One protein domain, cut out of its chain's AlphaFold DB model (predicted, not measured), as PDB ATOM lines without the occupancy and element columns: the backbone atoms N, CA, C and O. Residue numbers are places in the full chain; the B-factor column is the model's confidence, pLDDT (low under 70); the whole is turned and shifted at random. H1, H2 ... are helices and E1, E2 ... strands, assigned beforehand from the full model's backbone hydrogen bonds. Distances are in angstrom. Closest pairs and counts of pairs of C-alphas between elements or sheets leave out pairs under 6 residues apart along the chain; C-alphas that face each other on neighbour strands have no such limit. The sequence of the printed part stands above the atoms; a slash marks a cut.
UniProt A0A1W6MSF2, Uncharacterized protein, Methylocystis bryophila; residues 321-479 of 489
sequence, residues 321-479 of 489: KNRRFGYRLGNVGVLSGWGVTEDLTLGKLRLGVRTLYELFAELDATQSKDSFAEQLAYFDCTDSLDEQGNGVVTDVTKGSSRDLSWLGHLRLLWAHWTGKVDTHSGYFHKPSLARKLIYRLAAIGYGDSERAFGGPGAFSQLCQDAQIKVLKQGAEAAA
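This is residues 321 to 479 of the 489 residues of an uncharacterized protein of Methylocystis bryophila (UniProt A0A1W6MSF2). A small three-stranded sheet, E2 E5 E4, has helix H7 over its edge strand E2, with H5 and H6 meeting near H7, while the short pair E1 E3 sits beside the sheet. H1 and H3 lie far out, and residues 361 to 366, which run from H1 into its link, stick out. The 159 printed residues include seven named helices and five named strands, in the order E1 E2 E3 H1 H2 E4 H3 H4 H5 H6 H7 E5; the class is mixed, helices and strands, with 71 residues, under half, in named elements. The sheet E2 E5 E4 is mixed and E1 E3 is antiparallel. The whole is compact, with a radius of gyration of the C-alphas of 16.4 A and spans of 46 by 42 by 26 A.

E5, residues 469 to 471, is the inner strand. It is parallel to E2, residues 339 to 341, with N 341 and O 470 2.8 A apart, within hydrogen-bond range. It is antiparallel to E4, residues 377 to 380, with N 378 and O 471 2.8 A apart. H7, residues 456 to 465, is on this sheet at a height of 5.9 A, over E2 and along the strands at 24 degrees on the local plane, which is fitted to only 6 C-alphas; the closest C-alphas of H7 and E2 are those of Gln 464 and Gly 339, 4.2 A. H5, residues 433 to 443, touches H6, residues 446 to 452, at a steep tilt of 66 degrees, opposite ways; their closest C-alphas, of Arg 440 and Ser 449, are 5.7 A apart. H6 and H7 are close but not clearly touching, about perpendicular at 88 degrees, with the C-alphas of Glu 450 and Phe 459 closest at 5.7 A. H4, residues 426 to 429, and H5 only just touch, and only at the corner, with 3 pairs of C-alphas within 8 A; the closest are Tyr 427 and Arg 435, 5.5 A. E1, residues 332 to 334, is antiparallel to E3, residues 349 to 351, with N 333 and O 350 2.8 A apart; the closest C-alphas of E1 and E4, Val 334 and Asp 380, are 5.9 A apart. H1, residues 356 to 362, H2, residues 372 to 375, and H3, residues 406 to 417, touch no helix. Every O i to N i+4 pair is within hydrogen-bond range in H1, H3, H5, H6 and H7; H2 and H4 are too short for one.

E1 begins at C-alpha 332, (3.086, 26.163, 14.903), and E5 ends at C-alpha 471, (-0.557, 16.695, 9.853). H3 is longest, 16.8 A; H5 measures 15.2 A and H7 14.2 A.

The C-alphas of Lys 321 and Gly 454, the two farthest apart, are 48.2 A apart. The printed part has no cut. The link E4 to H3, residues 381 to 405, is long. Mean pLDDT of the printed part is 87.2; residues 364 to 371 and 475 to 479 are under 70.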
ATOM      1  N   LYS A 321      -2.125  44.894  17.861       80.62
ATOM      2  CA  LYS A 321      -2.730  45.535  19.045       80.62
ATOM      3  C   LYS A 321      -2.621  44.677  20.309       80.62
ATOM      4  O   LYS A 321      -2.760  45.196  21.409       80.62
ATOM      5  N   ASN A 322      -2.421  43.367  20.154       80.25
ATOM      6  CA  ASN A 322      -2.529  42.386  21.230       80.25
ATOM      7  C   ASN A 322      -1.365  41.391  21.194       80.25
ATOM      8  O   ASN A 322      -1.046  40.859  20.136       80.25
ATOM      9  N   ARG A 323      -0.853  41.014  22.376       76.50
ATOM     10  CA  ARG A 323       0.207  39.993  22.566       76.50
ATOM     11  C   ARG A 323      -0.150  38.569  22.108       76.50
ATOM     12  O   ARG A 323       0.646  37.653  22.271       76.50
ATOM     13  N   ARG A 324      -1.400  38.352  21.688       76.19
ATOM     14  CA  ARG A 324      -1.876  37.061  21.166       76.19
ATOM     15  C   ARG A 324      -1.341  36.802  19.753       76.19
ATOM     16  O   ARG A 324      -1.285  35.652  19.345       76.19
ATOM     17  N   PHE A 325      -0.933  37.869  19.071       77.94
ATOM     18  CA  PHE A 325      -0.322  37.875  17.749       77.94
ATOM     19  C   PHE A 325       1.196  38.084  17.859       77.94
ATOM     20  O   PHE A 325       1.704  38.478  18.911       77.94
ATOM     21  N   GLY A 326       1.918  37.839  16.769       78.31
ATOM     22  CA  GLY A 326       3.370  37.987  16.671       78.31
ATOM     23  C   GLY A 326       4.160  36.699  16.893       78.31
ATOM     24  O   GLY A 326       5.390  36.761  16.971       78.31
ATOM     25  N   TYR A 327       3.477  35.552  16.969       85.69
ATOM     26  CA  TYR A 327       4.112  34.236  16.882       85.69
ATOM     27  C   TYR A 327       4.651  33.997  15.471       85.69
ATOM     28  O   TYR A 327       4.178  34.593  14.503       85.69
ATOM     29  N   ARG A 328       5.645  33.118  15.343       90.25
ATOM     30  CA  ARG A 328       6.211  32.736  14.047       90.25
ATOM     31  C   ARG A 328       5.654  31.414  13.573       90.25
ATOM     32  O   ARG A 328       5.223  30.590  14.371       90.25
ATOM     33  N   LEU A 329       5.712  31.193  12.265       91.00
ATOM     34  CA  LEU A 329       5.351  29.911  11.669       91.00
ATOM     35  C   LEU A 329       6.219  28.762  12.180       91.00
ATOM     36  O   LEU A 329       5.727  27.650  12.328       91.00
ATOM     37  N   GLY A 330       7.469  29.042  12.551       92.50
ATOM     38  CA  GLY A 330       8.294  28.075  13.266       92.50
ATOM     39  C   GLY A 330       7.718  27.611  14.610       92.50
ATOM     40  O   GLY A 330       8.117  26.553  15.070       92.50
ATOM     41  N   ASN A 331       6.762  28.333  15.207       93.25
ATOM     42  CA  ASN A 331       6.117  27.985  16.477       93.25
ATOM     43  C   ASN A 331       4.749  27.294  16.316       93.25
ATOM     44  O   ASN A 331       4.027  27.166  17.305       93.25
ATOM     45  N   VAL A 332       4.350  26.894  15.101       93.00
ATOM     46  CA  VAL A 332       3.086  26.163  14.903       93.00
ATOM     47  C   VAL A 332       3.162  24.806  15.604       93.00
ATOM     48  O   VAL A 332       4.040  24.002  15.304       93.00
ATOM     49  N   GLY A 333       2.232  24.542  16.516       93.69
ATOM     50  CA  GLY A 333       2.057  23.242  17.160       93.69
ATOM     51  C   GLY A 333       0.952  22.428  16.490       93.69
ATOM     52  O   GLY A 333      -0.039  22.989  16.013       93.69
ATOM     53  N   VAL A 334       1.101  21.103  16.486       95.19
ATOM     54  CA  VAL A 334       0.092  20.169  15.968       95.19
ATOM     55  C   VAL A 334      -0.624  19.481  17.135       95.19
ATOM     56  O   VAL A 334      -0.005  18.882  18.019       95.19
ATOM     57  N   LEU A 335      -1.957  19.555  17.135       93.62
ATOM     58  CA  LEU A 335      -2.844  18.981  18.153       93.62
ATOM     59  C   LEU A 335      -3.340  17.584  17.740       93.62
ATOM     60  O   LEU A 335      -4.541  17.324  17.661       93.62
ATOM     61  N   SER A 336      -2.399  16.684  17.462       92.62
ATOM     62  CA  SER A 336      -2.633  15.261  17.189       92.62
ATOM     63  C   SER A 336      -1.701  14.385  18.034       92.62
ATOM     64  O   SER A 336      -0.832  14.887  18.753       92.62
ATOM     65  N   GLY A 337      -1.863  13.063  17.933       92.88
ATOM     66  CA  GLY A 337      -0.836  12.123  18.386       92.88
ATOM     67  C   GLY A 337       0.424  12.182  17.512       92.88
ATOM     68  O   GLY A 337       0.416  12.796  16.441       92.88
ATOM     69  N   TRP A 338       1.503  11.541  17.976       96.38
ATOM     70  CA  TRP A 338       2.684  11.275  17.148       96.38
ATOM     71  C   TRP A 338       2.337  10.319  16.001       96.38
ATOM     72  O   TRP A 338       1.439   9.487  16.138       96.38
ATOM     73  N   GLY A 339       3.068  10.422  14.893       96.38
ATOM     74  CA  GLY A 339       2.744   9.738  13.643       96.38
ATOM     75  C   GLY A 339       2.027  10.649  12.645       96.38
ATOM     76  O   GLY A 339       1.947  11.866  12.829       96.38
ATOM     77  N   VAL A 340       1.537  10.056  11.558       96.88
ATOM     78  CA  VAL A 340       0.862  10.770  10.466       96.88
ATOM     79  C   VAL A 340      -0.644  10.793  10.685       96.88
ATOM     80  O   VAL A 340      -1.271   9.752  10.864       96.88
ATOM     81  N   THR A 341      -1.222  11.993  10.627       95.50
ATOM     82  CA  THR A 341      -2.665  12.231  10.680       95.50
ATOM     83  C   THR A 341      -3.123  12.945   9.401       95.50
ATOM     84  O   THR A 341      -2.513  13.925   8.967       95.50
ATOM     85  N   GLU A 342      -4.198  12.443   8.791       91.94
ATOM     86  CA  GLU A 342      -4.697  12.832   7.460       91.94
ATOM     87  C   GLU A 342      -6.011  13.634   7.498       91.94
ATOM     88  O   GLU A 342      -6.873  13.507   6.633       91.94
ATOM     89  N   ASP A 343      -6.194  14.455   8.524       89.25
ATOM     90  CA  ASP A 343      -7.406  15.247   8.742       89.25
ATOM     91  C   ASP A 343      -7.062  16.690   9.139       89.25
ATOM     92  O   ASP A 343      -7.513  17.241  10.152       89.25
ATOM     93  N   LEU A 344      -6.205  17.298   8.315       89.38
ATOM     94  CA  LEU A 344      -5.784  18.683   8.460       89.38
ATOM     95  C   LEU A 344      -6.993  19.618   8.544       89.38
ATOM     96  O   LEU A 344      -7.760  19.771   7.601       89.38
ATOM     97  N   THR A 345      -7.123  20.264   9.699       88.75
ATOM     98  CA  THR A 345      -8.112  21.306   9.966       88.75
ATOM     99  C   THR A 345      -7.455  22.411  10.783       88.75
ATOM    100  O   THR A 345      -6.544  22.167  11.580       88.75
ATOM    101  N   LEU A 346      -7.951  23.640  10.648       87.31
ATOM    102  CA  LEU A 346      -7.434  24.799  11.388       87.31
ATOM    103  C   LEU A 346      -7.550  24.657  12.915       87.31
ATOM    104  O   LEU A 346      -6.801  25.298  13.651       87.31
ATOM    105  N   GLY A 347      -8.471  23.816  13.400       89.69
ATOM    106  CA  GLY A 347      -8.620  23.501  14.822       89.69
ATOM    107  C   GLY A 347      -7.515  22.594  15.373       89.69
ATOM    108  O   GLY A 347      -7.315  22.550  16.582       89.69
ATOM    109  N   LYS A 348      -6.770  21.899  14.504       92.75
ATOM    110  CA  LYS A 348      -5.644  21.029  14.884       92.75
ATOM    111  C   LYS A 348      -4.284  21.712  14.820       92.75
ATOM    112  O   LYS A 348      -3.280  21.103  15.182       92.75
ATOM    113  N   LEU A 349      -4.245  22.963  14.379       93.00
ATOM    114  CA  LEU A 349      -3.041  23.782  14.338       93.00
ATOM    115  C   LEU A 349      -3.127  24.845  15.424       93.00
ATOM    116  O   LEU A 349      -4.146  25.524  15.544       93.00
ATOM    117  N   ARG A 350      -2.057  25.010  16.201       91.50
ATOM    118  CA  ARG A 350      -1.979  25.964  17.311       91.50
ATOM    119  C   ARG A 350      -0.841  26.955  17.116       91.50
ATOM    120  O   ARG A 350       0.256  26.574  16.726       91.50
ATOM    121  N   LEU A 351      -1.088  28.215  17.462       89.06
ATOM    122  CA  LEU A 351      -0.070  29.244  17.651       89.06
ATOM    123  C   LEU A 351      -0.234  29.852  19.046       89.06
ATOM    124  O   LEU A 351      -1.227  30.516  19.358       89.06
ATOM    125  N   GLY A 352       0.742  29.596  19.917       86.38
ATOM    126  CA  GLY A 352       0.660  29.988  21.318       86.38
ATOM    127  C   GLY A 352      -0.510  29.304  22.028       86.38
ATOM    128  O   GLY A 352      -0.587  28.085  22.089       86.38
ATOM    129  N   VAL A 353      -1.436  30.088  22.581       86.62
ATOM    130  CA  VAL A 353      -2.576  29.559  23.359       86.62
ATOM    131  C   VAL A 353      -3.852  29.368  22.537       86.62
ATOM    132  O   VAL A 353      -4.874  28.989  23.102       86.62
ATOM    133  N   ARG A 354      -3.821  29.676  21.236       88.94
ATOM    134  CA  ARG A 354      -4.989  29.645  20.349       88.94
ATOM    135  C   ARG A 354      -4.757  28.734  19.159       88.94
ATOM    136  O   ARG A 354      -3.656  28.672  18.615       88.94
ATOM    137  N   THR A 355      -5.812  28.068  18.726       91.25
ATOM    138  CA  THR A 355      -5.839  27.390  17.431       91.25
ATOM    139  C   THR A 355      -5.852  28.409  16.291       91.25
ATOM    140  O   THR A 355      -6.279  29.553  16.478       91.25
ATOM    141  N   LEU A 356      -5.422  28.010  15.092       87.69
ATOM    142  CA  LEU A 356      -5.565  28.871  13.916       87.69
ATOM    143  C   LEU A 356      -7.038  29.198  13.664       87.69
ATOM    144  O   LEU A 356      -7.342  30.334  13.320       87.69
ATOM    145  N   TYR A 357      -7.950  28.250  13.904       87.25
ATOM    146  CA  TYR A 357      -9.393  28.483  13.802       87.25
ATOM    147  C   TYR A 357      -9.869  29.639  14.697       87.25
ATOM    148  O   TYR A 357     -10.540  30.553  14.220       87.25
ATOM    149  N   GLU A 358      -9.482  29.642  15.976       88.50
ATOM    150  CA  GLU A 358      -9.820  30.731  16.902       88.50
ATOM    151  C   GLU A 358      -9.199  32.063  16.466       88.50
ATOM    152  O   GLU A 358      -9.862  33.096  16.533       88.50
ATOM    153  N   LEU A 359      -7.946  32.057  15.993       85.44
ATOM    154  CA  LEU A 359      -7.285  33.273  15.505       85.44
ATOM    155  C   LEU A 359      -7.962  33.831  14.245       85.44
ATOM    156  O   LEU A 359      -8.121  35.044  14.132       85.44
ATOM    157  N   PHE A 360      -8.394  32.965  13.325       81.50
ATOM    158  CA  PHE A 360      -9.187  33.351  12.157       81.50
ATOM    159  C   PHE A 360     -10.514  33.995  12.568       81.50
ATOM    160  O   PHE A 360     -10.849  35.065  12.063       81.50
ATOM    161  N   ALA A 361     -11.239  33.372  13.503       82.25
ATOM    162  CA  ALA A 361     -12.507  33.894  14.005       82.25
ATOM    163  C   ALA A 361     -12.340  35.250  14.718       82.25
ATOM    164  O   ALA A 361     -13.176  36.134  14.555       82.25
ATOM    165  N   GLU A 362     -11.250  35.447  15.471       81.06
ATOM    166  CA  GLU A 362     -10.944  36.723  16.141       81.06
ATOM    167  C   GLU A 362     -10.586  37.853  15.151       81.06
ATOM    168  O   GLU A 362     -10.792  39.025  15.469       81.06
ATOM    169  N   LEU A 363     -10.046  37.536  13.968       76.44
ATOM    170  CA  LEU A 363      -9.636  38.532  12.968       76.44
ATOM    171  C   LEU A 363     -10.780  39.029  12.072       76.44
ATOM    172  O   LEU A 363     -10.532  39.906  11.242       76.44
ATOM    173  N   ASP A 364     -11.993  38.478  12.218       64.75
ATOM    174  CA  ASP A 364     -13.134  38.700  11.309       64.75
ATOM    175  C   ASP A 364     -12.725  38.539   9.831       64.75
ATOM    176  O   ASP A 364     -13.212  39.205   8.914       64.75
ATOM    177  N   ALA A 365     -11.724  37.685   9.599       62.59
ATOM    178  CA  ALA A 365     -11.200  37.435   8.277       62.59
ATOM    179  C   ALA A 365     -12.241  36.597   7.538       62.59
ATOM    180  O   ALA A 365     -12.579  35.495   7.971       62.59
ATOM    181  N   THR A 366     -12.733  37.095   6.403       57.84
ATOM    182  CA  THR A 366     -13.453  36.254   5.447       57.84
ATOM    183  C   THR A 366     -12.551  35.074   5.111       57.84
ATOM    184  O   THR A 366     -11.518  35.267   4.464       57.84
ATOM    185  N   GLN A 367     -12.912  33.878   5.584       53.09
ATOM    186  CA  GLN A 367     -12.228  32.654   5.192       53.09
ATOM    187  C   GLN A 367     -12.317  32.563   3.669       53.09
ATOM    188  O   GLN A 367     -13.416  32.491   3.110       53.09
ATOM    189  N   SER A 368     -11.173  32.608   2.982       52.97
ATOM    190  CA  SER A 368     -11.133  32.089   1.621       52.97
ATOM    191  C   SER A 368     -11.576  30.629   1.699       52.97
ATOM    192  O   SER A 368     -11.189  29.919   2.626       52.97
ATOM    193  N   LYS A 369     -12.426  30.195   0.758       48.62
ATOM    194  CA  LYS A 369     -12.938  28.815   0.717       48.62
ATOM    195  C   LYS A 369     -11.821  27.763   0.717       48.62
ATOM    196  O   LYS A 369     -12.055  26.666   1.197       48.62
ATOM    197  N   ASP A 370     -10.624  28.154   0.282       55.97
ATOM    198  CA  ASP A 370      -9.399  27.373   0.392       55.97
ATOM    199  C   ASP A 370      -8.496  28.052   1.423       55.97
ATOM    200  O   ASP A 370      -7.915  29.112   1.153       55.97
ATOM    201  N   SER A 371      -8.405  27.502   2.638       62.94
ATOM    202  CA  SER A 371      -7.468  28.051   3.614       62.94
ATOM    203  C   SER A 371      -6.060  27.709   3.163       62.94
ATOM    204  O   SER A 371      -5.680  26.550   3.034       62.94
ATOM    205  N   PHE A 372      -5.251  28.735   2.950       73.81
ATOM    206  CA  PHE A 372      -3.848  28.598   2.598       73.81
ATOM    207  C   PHE A 372      -3.059  27.667   3.534       73.81
ATOM    208  O   PHE A 372      -2.167  26.938   3.103       73.81
ATOM    209  N   ALA A 373      -3.424  27.660   4.818       79.12
ATOM    210  CA  ALA A 373      -2.844  26.767   5.809       79.12
ATOM    211  C   ALA A 373      -3.024  25.286   5.448       79.12
ATOM    212  O   ALA A 373      -2.224  24.465   5.881       79.12
ATOM    213  N   GLU A 374      -4.020  24.936   4.640       78.62
ATOM    214  CA  GLU A 374      -4.295  23.560   4.241       78.62
ATOM    215  C   GLU A 374      -3.404  23.078   3.082       78.62
ATOM    216  O   GLU A 374      -3.315  21.881   2.834       78.62
ATOM    217  N   GLN A 375      -2.669  23.976   2.416       80.44
ATOM    218  CA  GLN A 375      -1.724  23.620   1.342       80.44
ATOM    219  C   GLN A 375      -0.378  23.088   1.869       80.44
ATOM    220  O   GLN A 375       0.458  22.620   1.095       80.44
ATOM    221  N   LEU A 376      -0.150  23.183   3.180       90.00
ATOM    222  CA  LEU A 376       1.070  22.753   3.857       90.00
ATOM    223  C   LEU A 376       0.884  21.374   4.496       90.00
ATOM    224  O   LEU A 376      -0.141  21.096   5.117       90.00
ATOM    225  N   ALA A 377       1.928  20.548   4.445       94.94
ATOM    226  CA  ALA A 377       2.087  19.450   5.395       94.94
ATOM    227  C   ALA A 377       2.935  19.920   6.585       94.94
ATOM    228  O   ALA A 377       4.035  20.449   6.406       94.94
ATOM    229  N   TYR A 378       2.432  19.715   7.795       96.94
ATOM    230  CA  TYR A 378       3.049  20.167   9.039       96.94
ATOM    231  C   TYR A 378       3.796  19.021   9.706       96.94
ATOM    232  O   TYR A 378       3.267  17.919   9.816       96.94
ATOM    233  N   PHE A 379       5.001  19.309  10.181       97.81
ATOM    234  CA  PHE A 379       5.880  18.414  10.921       97.81
ATOM    235  C   PHE A 379       6.254  19.091  12.241       97.81
ATOM    236  O   PHE A 379       7.249  19.816  12.326       97.81
ATOM    237  N   ASP A 380       5.447  18.861  13.274       97.19
ATOM    238  CA  ASP A 380       5.731  19.353  14.619       97.19
ATOM    239  C   ASP A 380       6.777  18.447  15.271       97.19
ATOM    240  O   ASP A 380       6.542  17.273  15.581       97.19
ATOM    241  N   CYS A 381       7.960  19.026  15.433       96.75
ATOM    242  CA  CYS A 381       9.165  18.387  15.924       96.75
ATOM    243  C   CYS A 381       9.456  18.743  17.387       96.75
ATOM    244  O   CYS A 381      10.543  18.426  17.871       96.75
ATOM    245  N   THR A 382       8.513  19.365  18.105       95.12
ATOM    246  CA  THR A 382       8.680  19.769  19.515       95.12
ATOM    247  C   THR A 382       9.149  18.612  20.396       95.12
ATOM    248  O   THR A 382      10.051  18.777  21.215       95.12
ATOM    249  N   ASP A 383       8.589  17.422  20.185       95.12
ATOM    250  CA  ASP A 383       8.919  16.225  20.961       95.12
ATOM    251  C   ASP A 383       9.938  15.312  20.250       95.12
ATOM    252  O   ASP A 383      10.196  14.208  20.724       95.12
ATOM    253  N   SER A 384      10.515  15.747  19.123       95.94
ATOM    254  CA  SER A 384      11.287  14.869  18.238       95.94
ATOM    255  C   SER A 384      12.604  14.378  18.841       95.94
ATOM    256  O   SER A 384      13.301  15.122  19.537       95.94
ATOM    257  N   LEU A 385      12.966  13.133  18.521       96.19
ATOM    258  CA  LEU A 385      14.159  12.451  19.032       96.19
ATOM    259  C   LEU A 385      15.245  12.256  17.959       96.19
ATOM    260  O   LEU A 385      14.960  12.029  16.779       96.19
ATOM    261  N   ASP A 386      16.505  12.345  18.386       94.25
ATOM    262  CA  ASP A 386      17.675  11.918  17.622       94.25
ATOM    263  C   ASP A 386      17.853  10.392  17.680       94.25
ATOM    264  O   ASP A 386      17.138   9.679  18.388       94.25
ATOM    265  N   GLU A 387      18.802   9.868  16.904       91.06
ATOM    266  CA  GLU A 387      19.068   8.422  16.837       91.06
ATOM    267  C   GLU A 387      19.528   7.830  18.182       91.06
ATOM    268  O   GLU A 387      19.428   6.623  18.396       91.06
ATOM    269  N   GLN A 388      19.996   8.669  19.111       91.19
ATOM    270  CA  GLN A 388      20.393   8.283  20.463       91.19
ATOM    271  C   GLN A 388      19.243   8.407  21.479       91.19
ATOM    272  O   GLN A 388      19.432   8.097  22.656       91.19
ATOM    273  N   GLY A 389      18.051   8.835  21.050       91.06
ATOM    274  CA  GLY A 389      16.873   8.991  21.902       91.06
ATOM    275  C   GLY A 389      16.844  10.279  22.728       91.06
ATOM    276  O   GLY A 389      16.049  10.365  23.667       91.06
ATOM    277  N   ASN A 390      17.679  11.272  22.406       92.25
ATOM    278  CA  ASN A 390      17.630  12.601  23.018       92.25
ATOM    279  C   ASN A 390      16.817  13.563  22.149       92.25
ATOM    280  O   ASN A 390      16.775  13.423  20.930       92.25
ATOM    281  N   GLY A 391      16.232  14.598  22.751       92.81
ATOM    282  CA  GLY A 391      15.524  15.629  21.996       92.81
ATOM    283  C   GLY A 391      16.392  16.322  20.931       92.81
ATOM    284  O   GLY A 391      17.553  16.684  21.172       92.81
ATOM    285  N   VAL A 392      15.826  16.513  19.734       93.50
ATOM    286  CA  VAL A 392      16.490  17.211  18.616       93.50
ATOM    287  C   VAL A 392      16.488  18.719  18.850       93.50
ATOM    288  O   VAL A 392      17.525  19.364  18.714       93.50
ATOM    289  N   VAL A 393      15.326  19.262  19.220       93.00
ATOM    290  CA  VAL A 393      15.065  20.707  19.377       93.00
ATOM    291  C   VAL A 393      14.471  21.065  20.743       93.00
ATOM    292  O   VAL A 393      14.093  22.205  20.999       93.00
ATOM    293  N   THR A 394      14.394  20.098  21.651       91.88
ATOM    294  CA  THR A 394      13.991  20.285  23.049       91.88
ATOM    295  C   THR A 394      14.814  19.351  23.942       91.88
ATOM    296  O   THR A 394      15.651  18.589  23.461       91.88
ATOM    297  N   ASP A 395      14.613  19.416  25.256       88.94
ATOM    298  CA  ASP A 395      15.218  18.510  26.242       88.94
ATOM    299  C   ASP A 395      14.336  17.279  26.544       88.94
ATOM    300  O   ASP A 395      14.413  16.711  27.635       88.94
ATOM    301  N   VAL A 396      13.459  16.902  25.608       90.69
ATOM    302  CA  VAL A 396      12.524  15.779  25.748       90.69
ATOM    303  C   VAL A 396      13.239  14.422  25.721       90.69
ATOM    304  O   VAL A 396      14.331  14.272  25.167       90.69
ATOM    305  N   THR A 397      12.591  13.424  26.320       89.19
ATOM    306  CA  THR A 397      13.029  12.021  26.336       89.19
ATOM    307  C   THR A 397      11.954  11.095  25.773       89.19
ATOM    308  O   THR A 397      10.777  11.464  25.700       89.19
ATOM    309  N   LYS A 398      12.338   9.871  25.407       89.94
ATOM    310  CA  LYS A 398      11.413   8.870  24.864       89.94
ATOM    311  C   LYS A 398      10.224   8.591  25.796       89.94
ATOM    312  O   LYS A 398      10.400   8.356  26.987       89.94
ATOM    313  N   GLY A 399       9.020   8.581  25.233       83.06
ATOM    314  CA  GLY A 399       7.746   8.367  25.918       83.06
ATOM    315  C   GLY A 399       7.201   9.589  26.663       83.06
ATOM    316  O   GLY A 399       6.128   9.494  27.252       83.06
ATOM    317  N   SER A 400       7.901  10.726  26.643       84.44
ATOM    318  CA  SER A 400       7.450  11.967  27.283       84.44
ATOM    319  C   SER A 400       7.069  13.014  26.242       84.44
ATOM    320  O   SER A 400       7.740  13.138  25.219       84.44
ATOM    321  N   SER A 401       6.007  13.769  26.514       82.94
ATOM    322  CA  SER A 401       5.728  15.029  25.828       82.94
ATOM    323  C   SER A 401       6.324  16.189  26.615       82.94
ATOM    324  O   SER A 401       6.506  16.118  27.839       82.94
ATOM    325  N   ARG A 402       6.660  17.270  25.917       80.06
ATOM    326  CA  ARG A 402       7.286  18.429  26.539       80.06
ATOM    327  C   ARG A 402       6.322  19.185  27.459       80.06
ATOM    328  O   ARG A 402       5.177  19.461  27.110       80.06
ATOM    329  N   ASP A 403       6.842  19.626  28.609       74.75
ATOM    330  CA  ASP A 403       6.194  20.660  29.415       74.75
ATOM    331  C   ASP A 403       6.401  22.041  28.770       74.75
ATOM    332  O   ASP A 403       7.506  22.596  28.776       74.75
ATOM    333  N   LEU A 404       5.320  22.578  28.207       81.19
ATOM    334  CA  LEU A 404       5.237  23.917  27.618       81.19
ATOM    335  C   LEU A 404       4.581  24.922  28.584       81.19
ATOM    336  O   LEU A 404       4.010  25.934  28.179       81.19
ATOM    337  N   SER A 405       4.643  24.655  29.892       85.38
ATOM    338  CA  SER A 405       4.351  25.660  30.909       85.38
ATOM    339  C   SER A 405       5.320  26.842  30.804       85.38
ATOM    340  O   SER A 405       6.392  26.767  30.199       85.38
ATOM    341  N   TRP A 406       4.979  27.960  31.448       82.94
ATOM    342  CA  TRP A 406       5.869  29.123  31.511       82.94
ATOM    343  C   TRP A 406       7.256  28.780  32.092       82.94
ATOM    344  O   TRP A 406       8.274  29.235  31.572       82.94
ATOM    345  N   LEU A 407       7.310  27.917  33.116       86.19
ATOM    346  CA  LEU A 407       8.573  27.406  33.664       86.19
ATOM    347  C   LEU A 407       9.297  26.501  32.661       86.19
ATOM    348  O   LEU A 407      10.524  26.555  32.552       86.19
ATOM    349  N   GLY A 408       8.543  25.699  31.909       86.31
ATOM    350  CA  GLY A 408       9.060  24.857  30.839       86.31
ATOM    351  C   GLY A 408       9.768  25.655  29.743       86.31
ATOM    352  O   GLY A 408      10.877  25.283  29.355       86.31
ATOM    353  N   HIS A 409       9.180  26.772  29.312       87.12
ATOM    354  CA  HIS A 409       9.771  27.698  28.342       87.12
ATOM    355  C   HIS A 409      11.041  28.378  28.880       87.12
ATOM    356  O   HIS A 409      12.068  28.383  28.206       87.12
ATOM    357  N   LEU A 410      11.035  28.861  30.129       86.62
ATOM    358  CA  LEU A 410      12.242  29.427  30.749       86.62
ATOM    359  C   LEU A 410      13.387  28.415  30.853       86.62
ATOM    360  O   LEU A 410      14.545  28.752  30.597       86.62
ATOM    361  N   ARG A 411      13.072  27.165  31.204       89.50
ATOM    362  CA  ARG A 411      14.057  26.079  31.243       89.50
ATOM    363  C   ARG A 411      14.649  25.809  29.860       89.50
ATOM    364  O   ARG A 411      15.857  25.608  29.774       89.50
ATOM    365  N   LEU A 412      13.836  25.819  28.802       89.12
ATOM    366  CA  LEU A 412      14.313  25.643  27.426       89.12
ATOM    367  C   LEU A 412      15.202  26.805  26.979       89.12
ATOM    368  O   LEU A 412      16.279  26.561  26.442       89.12
ATOM    369  N   LEU A 413      14.819  28.047  27.277       87.19
ATOM    370  CA  LEU A 413      15.648  29.217  26.987       87.19
ATOM    371  C   LEU A 413      17.016  29.120  27.684       87.19
ATOM    372  O   LEU A 413      18.052  29.388  27.076       87.19
ATOM    373  N   TRP A 414      17.036  28.677  28.944       87.81
ATOM    374  CA  TRP A 414      18.278  28.429  29.677       87.81
ATOM    375  C   TRP A 414      19.096  27.269  29.085       87.81
ATOM    376  O   TRP A 414      20.319  27.361  28.960       87.81
ATOM    377  N   ALA A 415      18.443  26.173  28.691       88.88
ATOM    378  CA  ALA A 415      19.098  25.043  28.033       88.88
ATOM    379  C   ALA A 415      19.724  25.448  26.689       88.88
ATOM    380  O   ALA A 415      20.840  25.021  26.391       88.88
ATOM    381  N   HIS A 416      19.052  26.320  25.933       88.81
ATOM    382  CA  HIS A 416      19.579  26.906  24.707       88.81
ATOM    383  C   HIS A 416      20.800  27.776  24.972       88.81
ATOM    384  O   HIS A 416      21.853  27.556  24.380       88.81
ATOM    385  N   TRP A 417      20.706  28.718  25.912       86.06
ATOM    386  CA  TRP A 417      21.834  29.593  26.231       86.06
ATOM    387  C   TRP A 417      23.051  28.800  26.739       86.06
ATOM    388  O   TRP A 417      24.185  29.070  26.356       86.06
ATOM    389  N   THR A 418      22.840  27.752  27.537       88.12
ATOM    390  CA  THR A 418      23.938  26.876  27.987       88.12
ATOM    391  C   THR A 418      24.464  25.922  26.905       88.12
ATOM    392  O   THR A 418      25.386  25.157  27.182       88.12
ATOM    393  N   GLY A 419      23.902  25.947  25.691       85.81
ATOM    394  CA  GLY A 419      24.312  25.107  24.563       85.81
ATOM    395  C   GLY A 419      23.925  23.632  24.699       85.81
ATOM    396  O   GLY A 419      24.398  22.803  23.927       85.81
ATOM    397  N   LYS A 420      23.082  23.279  25.677       86.31
ATOM    398  CA  LYS A 420      22.645  21.890  25.901       86.31
ATOM    399  C   LYS A 420      21.653  21.418  24.843       86.31
ATOM    400  O   LYS A 420      21.639  20.239  24.506       86.31
ATOM    401  N   VAL A 421      20.809  22.328  24.362       89.31
ATOM    402  CA  VAL A 421      19.756  22.050  23.382       89.31
ATOM    403  C   VAL A 421      19.688  23.202  22.397       89.31
ATOM    404  O   VAL A 421      19.482  24.338  22.804       89.31
ATOM    405  N   ASP A 422      19.780  22.921  21.104       90.94
ATOM    406  CA  ASP A 422      19.505  23.933  20.090       90.94
ATOM    407  C   ASP A 422      18.036  23.869  19.664       90.94
ATOM    408  O   ASP A 422      17.651  23.100  18.784       90.94
ATOM    409  N   THR A 423      17.214  24.706  20.298       90.25
ATOM    410  CA  THR A 423      15.772  24.785  20.035       90.25
ATOM    411  C   THR A 423      15.395  25.296  18.646       90.25
ATOM    412  O   THR A 423      14.222  25.210  18.282       90.25
ATOM    413  N   HIS A 424      16.350  25.832  17.882       91.25
ATOM    414  CA  HIS A 424      16.080  26.541  16.635       91.25
ATOM    415  C   HIS A 424      16.748  25.900  15.410       91.25
ATOM    416  O   HIS A 424      16.111  25.740  14.367       91.25
ATOM    417  N   SER A 425      18.020  25.506  15.519       90.06
ATOM    418  CA  SER A 425      18.794  24.902  14.415       90.06
ATOM    419  C   SER A 425      19.115  23.422  14.645       90.06
ATOM    420  O   SER A 425      19.714  22.779  13.778       90.06
ATOM    421  N   GLY A 426      18.661  22.843  15.766       89.88
ATOM    422  CA  GLY A 426      18.923  21.450  16.150       89.88
ATOM    423  C   GLY A 426      18.586  20.414  15.072       89.88
ATOM    424  O   GLY A 426      19.280  19.401  14.965       89.88
ATOM    425  N   TYR A 427      17.616  20.716  14.198       92.38
ATOM    426  CA  TYR A 427      17.240  19.916  13.025       92.38
ATOM    427  C   TYR A 427      18.422  19.495  12.144       92.38
ATOM    428  O   TYR A 427      18.408  18.407  11.575       92.38
ATOM    429  N   PHE A 428      19.434  20.353  11.996       92.12
ATOM    430  CA  PHE A 428      20.538  20.126  11.060       92.12
ATOM    431  C   PHE A 428      21.780  19.539  11.737       92.12
ATOM    432  O   PHE A 428      22.580  18.849  11.098       92.12
ATOM    433  N   HIS A 429      21.947  19.795  13.033       86.50
ATOM    434  CA  HIS A 429      23.176  19.475  13.754       86.50
ATOM    435  C   HIS A 429      23.258  18.022  14.215       86.50
ATOM    436  O   HIS A 429      24.364  17.479  14.284       86.50
ATOM    437  N   LYS A 430      22.112  17.393  14.494       87.19
ATOM    438  CA  LYS A 430      22.031  16.017  14.989       87.19
ATOM    439  C   LYS A 430      21.489  15.061  13.919       87.19
ATOM    440  O   LYS A 430      20.501  15.398  13.258       87.19
ATOM    441  N   PRO A 431      22.076  13.861  13.754       91.00
ATOM    442  CA  PRO A 431      21.437  12.778  13.011       91.00
ATOM    443  C   PRO A 431      20.070  12.453  13.623       91.00
ATOM    444  O   PRO A 431      19.965  12.101  14.795       91.00
ATOM    445  N   SER A 432      19.010  12.639  12.844       94.75
ATOM    446  CA  SER A 432      17.629  12.441  13.285       94.75
ATOM    447  C   SER A 432      16.726  12.138  12.093       94.75
ATOM    448  O   SER A 432      17.070  12.437  10.941       94.75
ATOM    449  N   LEU A 433      15.540  11.587  12.369       96.19
ATOM    450  CA  LEU A 433      14.512  11.418  11.343       96.19
ATOM    451  C   LEU A 433      14.080  12.773  10.763       96.19
ATOM    452  O   LEU A 433      13.932  12.884   9.552       96.19
ATOM    453  N   ALA A 434      13.964  13.818  11.592       96.38
ATOM    454  CA  ALA A 434      13.611  15.164  11.136       96.38
ATOM    455  C   ALA A 434      14.589  15.678  10.065       96.38
ATOM    456  O   ALA A 434      14.162  16.130   9.003       96.38
ATOM    457  N   ARG A 435      15.903  15.518  10.288       95.75
ATOM    458  CA  ARG A 435      16.936  15.884   9.305       95.75
ATOM    459  C   ARG A 435      16.773  15.122   7.991       95.75
ATOM    460  O   ARG A 435      16.791  15.727   6.923       95.75
ATOM    461  N   LYS A 436      16.597  13.798   8.074       95.81
ATOM    462  CA  LYS A 436      16.386  12.927   6.904       95.81
ATOM    463  C   LYS A 436      15.137  13.350   6.123       95.81
ATOM    464  O   LYS A 436      15.185  13.451   4.900       95.81
ATOM    465  N   LEU A 437      14.048  13.672   6.822       97.06
ATOM    466  CA  LEU A 437      12.806  14.123   6.200       97.06
ATOM    467  C   LEU A 437      12.955  15.465   5.494       97.06
ATOM    468  O   LEU A 437      12.521  15.573   4.354       97.06
ATOM    469  N   ILE A 438      13.608  16.456   6.108       97.56
ATOM    470  CA  ILE A 438      13.843  17.765   5.476       97.56
ATOM    471  C   ILE A 438      14.490  17.594   4.094       97.56
ATOM    472  O   ILE A 438      14.025  18.175   3.113       97.56
ATOM    473  N   TYR A 439      15.528  16.760   3.998       96.56
ATOM    474  CA  TYR A 439      16.245  16.542   2.744       96.56
ATOM    475  C   TYR A 439      15.490  15.659   1.750       96.56
ATOM    476  O   TYR A 439      15.430  16.007   0.569       96.56
ATOM    477  N   ARG A 440      14.868  14.559   2.193       95.81
ATOM    478  CA  ARG A 440      14.071  13.697   1.305       95.81
ATOM    479  C   ARG A 440      12.870  14.438   0.728       95.81
ATOM    480  O   ARG A 440      12.668  14.424  -0.485       95.81
ATOM    481  N   LEU A 441      12.129  15.168   1.557       97.06
ATOM    482  CA  LEU A 441      10.991  15.958   1.092       97.06
ATOM    483  C   LEU A 441      11.426  17.005   0.067       97.06
ATOM    484  O   LEU A 441      10.761  17.168  -0.947       97.06
ATOM    485  N   ALA A 442      12.573  17.656   0.265       96.81
ATOM    486  CA  ALA A 442      13.066  18.636  -0.695       96.81
ATOM    487  C   ALA A 442      13.596  18.002  -2.001       96.81
ATOM    488  O   ALA A 442      13.391  18.561  -3.078       96.81
ATOM    489  N   ALA A 443      14.259  16.843  -1.936       95.75
ATOM    490  CA  ALA A 443      14.898  16.206  -3.094       95.75
ATOM    491  C   ALA A 443      13.952  15.314  -3.921       95.75
ATOM    492  O   ALA A 443      14.015  15.286  -5.156       95.75
ATOM    493  N   ILE A 444      13.080  14.554  -3.261       94.88
ATOM    494  CA  ILE A 444      12.227  13.540  -3.898       94.88
ATOM    495  C   ILE A 444      10.730  13.746  -3.631       94.88
ATOM    496  O   ILE A 444       9.921  13.279  -4.423       94.88
ATOM    497  N   GLY A 445      10.348  14.548  -2.633       94.88
ATOM    498  CA  GLY A 445       8.944  14.858  -2.332       94.88
ATOM    499  C   GLY A 445       8.284  13.852  -1.402       94.88
ATOM    500  O   GLY A 445       8.867  12.812  -1.085       94.88
ATOM    501  N   TYR A 446       7.072  14.159  -0.946       94.44
ATOM    502  CA  TYR A 446       6.403  13.389   0.111       94.44
ATOM    503  C   TYR A 446       6.161  11.928  -0.277       94.44
ATOM    504  O   TYR A 446       6.598  11.027   0.435       94.44
ATOM    505  N   GLY A 447       5.528  11.682  -1.428       92.62
ATOM    506  CA  GLY A 447       5.165  10.325  -1.848       92.62
ATOM    507  C   GLY A 447       6.375   9.416  -2.099       92.62
ATOM    508  O   GLY A 447       6.370   8.251  -1.707       92.62
ATOM    509  N   ASP A 448       7.443   9.940  -2.709       93.88
ATOM    510  CA  ASP A 448       8.690   9.179  -2.888       93.88
ATOM    511  C   ASP A 448       9.411   8.951  -1.555       93.88
ATOM    512  O   ASP A 448       9.958   7.870  -1.337       93.88
ATOM    513  N   SER A 449       9.375   9.930  -0.644       95.19
ATOM    514  CA  SER A 449       9.939   9.786   0.703       95.19
ATOM    515  C   SER A 449       9.233   8.679   1.476       95.19
ATOM    516  O   SER A 449       9.888   7.797   2.025       95.19
ATOM    517  N   GLU A 450       7.901   8.691   1.480       95.12
ATOM    518  CA  GLU A 450       7.064   7.690   2.138       95.12
ATOM    519  C   GLU A 450       7.321   6.286   1.575       95.12
ATOM    520  O   GLU A 450       7.567   5.349   2.336       95.12
ATOM    521  N   ARG A 451       7.380   6.137   0.243       95.31
ATOM    522  CA  ARG A 451       7.770   4.871  -0.403       95.31
ATOM    523  C   ARG A 451       9.166   4.411   0.014       95.31
ATOM    524  O   ARG A 451       9.342   3.242   0.350       95.31
ATOM    525  N   ALA A 452      10.139   5.321   0.044       94.44
ATOM    526  CA  ALA A 452      11.508   5.026   0.468       94.44
ATOM    527  C   ALA A 452      11.621   4.655   1.959       94.44
ATOM    528  O   ALA A 452      12.650   4.126   2.380       94.44
ATOM    529  N   PHE A 453      10.592   4.927   2.764       95.00
ATOM    530  CA  PHE A 453      10.477   4.493   4.159       95.00
ATOM    531  C   PHE A 453       9.645   3.213   4.343       95.00
ATOM    532  O   PHE A 453       9.411   2.803   5.476       95.00
ATOM    533  N   GLY A 454       9.227   2.553   3.258       95.31
ATOM    534  CA  GLY A 454       8.428   1.324   3.318       95.31
ATOM    535  C   GLY A 454       6.914   1.547   3.233       95.31
ATOM    536  O   GLY A 454       6.148   0.644   3.560       95.31
ATOM    537  N   GLY A 455       6.475   2.725   2.782       94.94
ATOM    538  CA  GLY A 455       5.068   3.073   2.579       94.94
ATOM    539  C   GLY A 455       4.414   3.783   3.776       94.94
ATOM    540  O   GLY A 455       5.065   3.985   4.805       94.94
ATOM    541  N   PRO A 456       3.121   4.149   3.669       94.06
ATOM    542  CA  PRO A 456       2.448   5.032   4.629       94.06
ATOM    543  C   PRO A 456       2.457   4.532   6.076       94.06
ATOM    544  O   PRO A 456       2.741   5.289   7.003       94.06
ATOM    545  N   GLY A 457       2.199   3.236   6.284       95.50
ATOM    546  CA  GLY A 457       2.178   2.641   7.623       95.50
ATOM    547  C   GLY A 457       3.553   2.647   8.294       95.50
ATOM    548  O   GLY A 457       3.677   3.064   9.444       95.50
ATOM    549  N   ALA A 458       4.596   2.249   7.559       96.94
ATOM    550  CA  ALA A 458       5.969   2.262   8.060       96.94
ATOM    551  C   ALA A 458       6.457   3.693   8.315       96.94
ATOM    552  O   ALA A 458       7.082   3.967   9.338       96.94
ATOM    553  N   PHE A 459       6.111   4.628   7.428       97.00
ATOM    554  CA  PHE A 459       6.449   6.032   7.594       97.00
ATOM    555  C   PHE A 459       5.761   6.666   8.815       97.00
ATOM    556  O   PHE A 459       6.408   7.378   9.588       97.00
ATOM    557  N   SER A 460       4.478   6.364   9.036       97.31
ATOM    558  CA  SER A 460       3.750   6.806  10.228       97.31
ATOM    559  C   SER A 460       4.358   6.231  11.510       97.31
ATOM    560  O   SER A 460       4.587   6.982  12.459       97.31
ATOM    561  N   GLN A 461       4.727   4.944  11.509       97.75
ATOM    562  CA  GLN A 461       5.407   4.311  12.642       97.75
ATOM    563  C   GLN A 461       6.772   4.951  12.926       97.75
ATOM    564  O   GLN A 461       7.084   5.228  14.079       97.75
ATOM    565  N   LEU A 462       7.566   5.260  11.895       97.06
ATOM    566  CA  LEU A 462       8.842   5.964  12.067       97.06
ATOM    567  C   LEU A 462       8.645   7.348  12.692       97.06
ATOM    568  O   LEU A 462       9.382   7.725  13.603       97.06
ATOM    569  N   CYS A 463       7.643   8.101  12.230       97.50
ATOM    570  CA  CYS A 463       7.287   9.381  12.838       97.50
ATOM    571  C   CYS A 463       6.859   9.204  14.300       97.50
ATOM    572  O   CYS A 463       7.266   9.993  15.147       97.50
ATOM    573  N   GLN A 464       6.093   8.156  14.614       97.06
ATOM    574  CA  GLN A 464       5.679   7.843  15.978       97.06
ATOM    575  C   GLN A 464       6.872   7.504  16.882       97.06
ATOM    576  O   GLN A 464       6.986   8.060  17.975       97.06
ATOM    577  N   ASP A 465       7.787   6.652  16.418       96.50
ATOM    578  CA  ASP A 465       8.985   6.241  17.156       96.50
ATOM    579  C   ASP A 465       9.936   7.418  17.407       96.50
ATOM    580  O   ASP A 465      10.564   7.506  18.465       96.50
ATOM    581  N   ALA A 466      10.008   8.343  16.447       96.81
ATOM    582  CA  ALA A 466      10.761   9.586  16.551       96.81
ATOM    583  C   ALA A 466       9.997  10.715  17.264       96.81
ATOM    584  O   ALA A 466      10.547  11.807  17.379       96.81
ATOM    585  N   GLN A 467       8.761  10.475  17.723       97.38
ATOM    586  CA  GLN A 467       7.882  11.452  18.382       97.38
ATOM    587  C   GLN A 467       7.607  12.727  17.560       97.38
ATOM    588  O   GLN A 467       7.512  13.834  18.091       97.38
ATOM    589  N   ILE A 468       7.475  12.578  16.244       97.56
ATOM    590  CA  ILE A 468       7.104  13.649  15.314       97.56
ATOM    591  C   ILE A 468       5.599  13.566  15.064       97.56
ATOM    592  O   ILE A 468       5.076  12.495  14.744       97.56
ATOM    593  N   LYS A 469       4.895  14.695  15.174       97.44
ATOM    594  CA  LYS A 469       3.486  14.782  14.764       97.44
ATOM    595  C   LYS A 469       3.432  15.318  13.344       97.44
ATOM    596  O   LYS A 469       3.957  16.399  13.071       97.44
ATOM    597  N   VAL A 470       2.799  14.572  12.451       97.31
ATOM    598  CA  VAL A 470       2.633  14.969  11.054       97.31
ATOM    599  C   VAL A 470       1.155  15.184  10.776       97.31
ATOM    600  O   VAL A 470       0.342  14.295  11.023       97.31
ATOM    601  N   LEU A 471       0.809  16.354  10.246       95.50
ATOM    602  CA  LEU A 471      -0.557  16.695   9.853       95.50
ATOM    603  C   LEU A 471      -0.572  17.131   8.389       95.50
ATOM    604  O   LEU A 471       0.133  18.069   8.012       95.50
ATOM    605  N   LYS A 472      -1.368  16.455   7.561       92.62
ATOM    606  CA  LYS A 472      -1.520  16.761   6.131       92.62
ATOM    607  C   LYS A 472      -2.966  16.594   5.671       92.62
ATOM    608  O   LYS A 472      -3.772  15.982   6.370       92.62
ATOM    609  N   GLN A 473      -3.285  17.116   4.488       85.38
ATOM    610  CA  GLN A 473      -4.552  16.798   3.827       85.38
ATOM    611  C   GLN A 473      -4.644  15.294   3.516       85.38
ATOM    612  O   GLN A 473      -3.638  14.647   3.193       85.38
ATOM    613  N   GLY A 474      -5.851  14.741   3.634       72.12
ATOM    614  CA  GLY A 474      -6.117  13.333   3.362       72.12
ATOM    615  C   GLY A 474      -6.012  12.962   1.884       72.12
ATOM    616  O   GLY A 474      -6.192  13.798   0.996       72.12
ATOM    617  N   ALA A 475      -5.704  11.689   1.625       54.03
ATOM    618  CA  ALA A 475      -5.425  11.159   0.289       54.03
ATOM    619  C   ALA A 475      -6.558  11.339  -0.749       54.03
ATOM    620  O   ALA A 475      -6.265  11.373  -1.944       54.03
ATOM    621  N   GLU A 476      -7.821  11.519  -0.341       42.66
ATOM    622  CA  GLU A 476      -8.933  11.774  -1.280       42.66
ATOM    623  C   GLU A 476      -8.797  13.100  -2.051       42.66
ATOM    624  O   GLU A 476      -9.344  13.220  -3.143       42.66
ATOM    625  N   ALA A 477      -7.997  14.055  -1.562       38.91
ATOM    626  CA  ALA A 477      -7.690  15.299  -2.278       38.91
ATOM    627  C   ALA A 477      -6.403  15.226  -3.126       38.91
ATOM    628  O   ALA A 477      -6.107  16.135  -3.900       38.91
ATOM    629  N   ALA A 478      -5.605  14.162  -2.998       35.78
ATOM    630  CA  ALA A 478      -4.287  14.066  -3.627       35.78
ATOM    631  C   ALA A 478      -3.928  12.615  -3.977       35.78
ATOM    632  O   ALA A 478      -2.927  12.076  -3.510       35.78
ATOM    633  N   ALA A 479      -4.733  11.958  -4.815       27.89
ATOM    634  CA  ALA A 479      -4.373  10.636  -5.320       27.89
ATOM    635  C   ALA A 479      -3.117  10.719  -6.221       27.89
ATOM    636  O   ALA A 479      -3.112  11.491  -7.196       27.89
TER     637      ALA A 479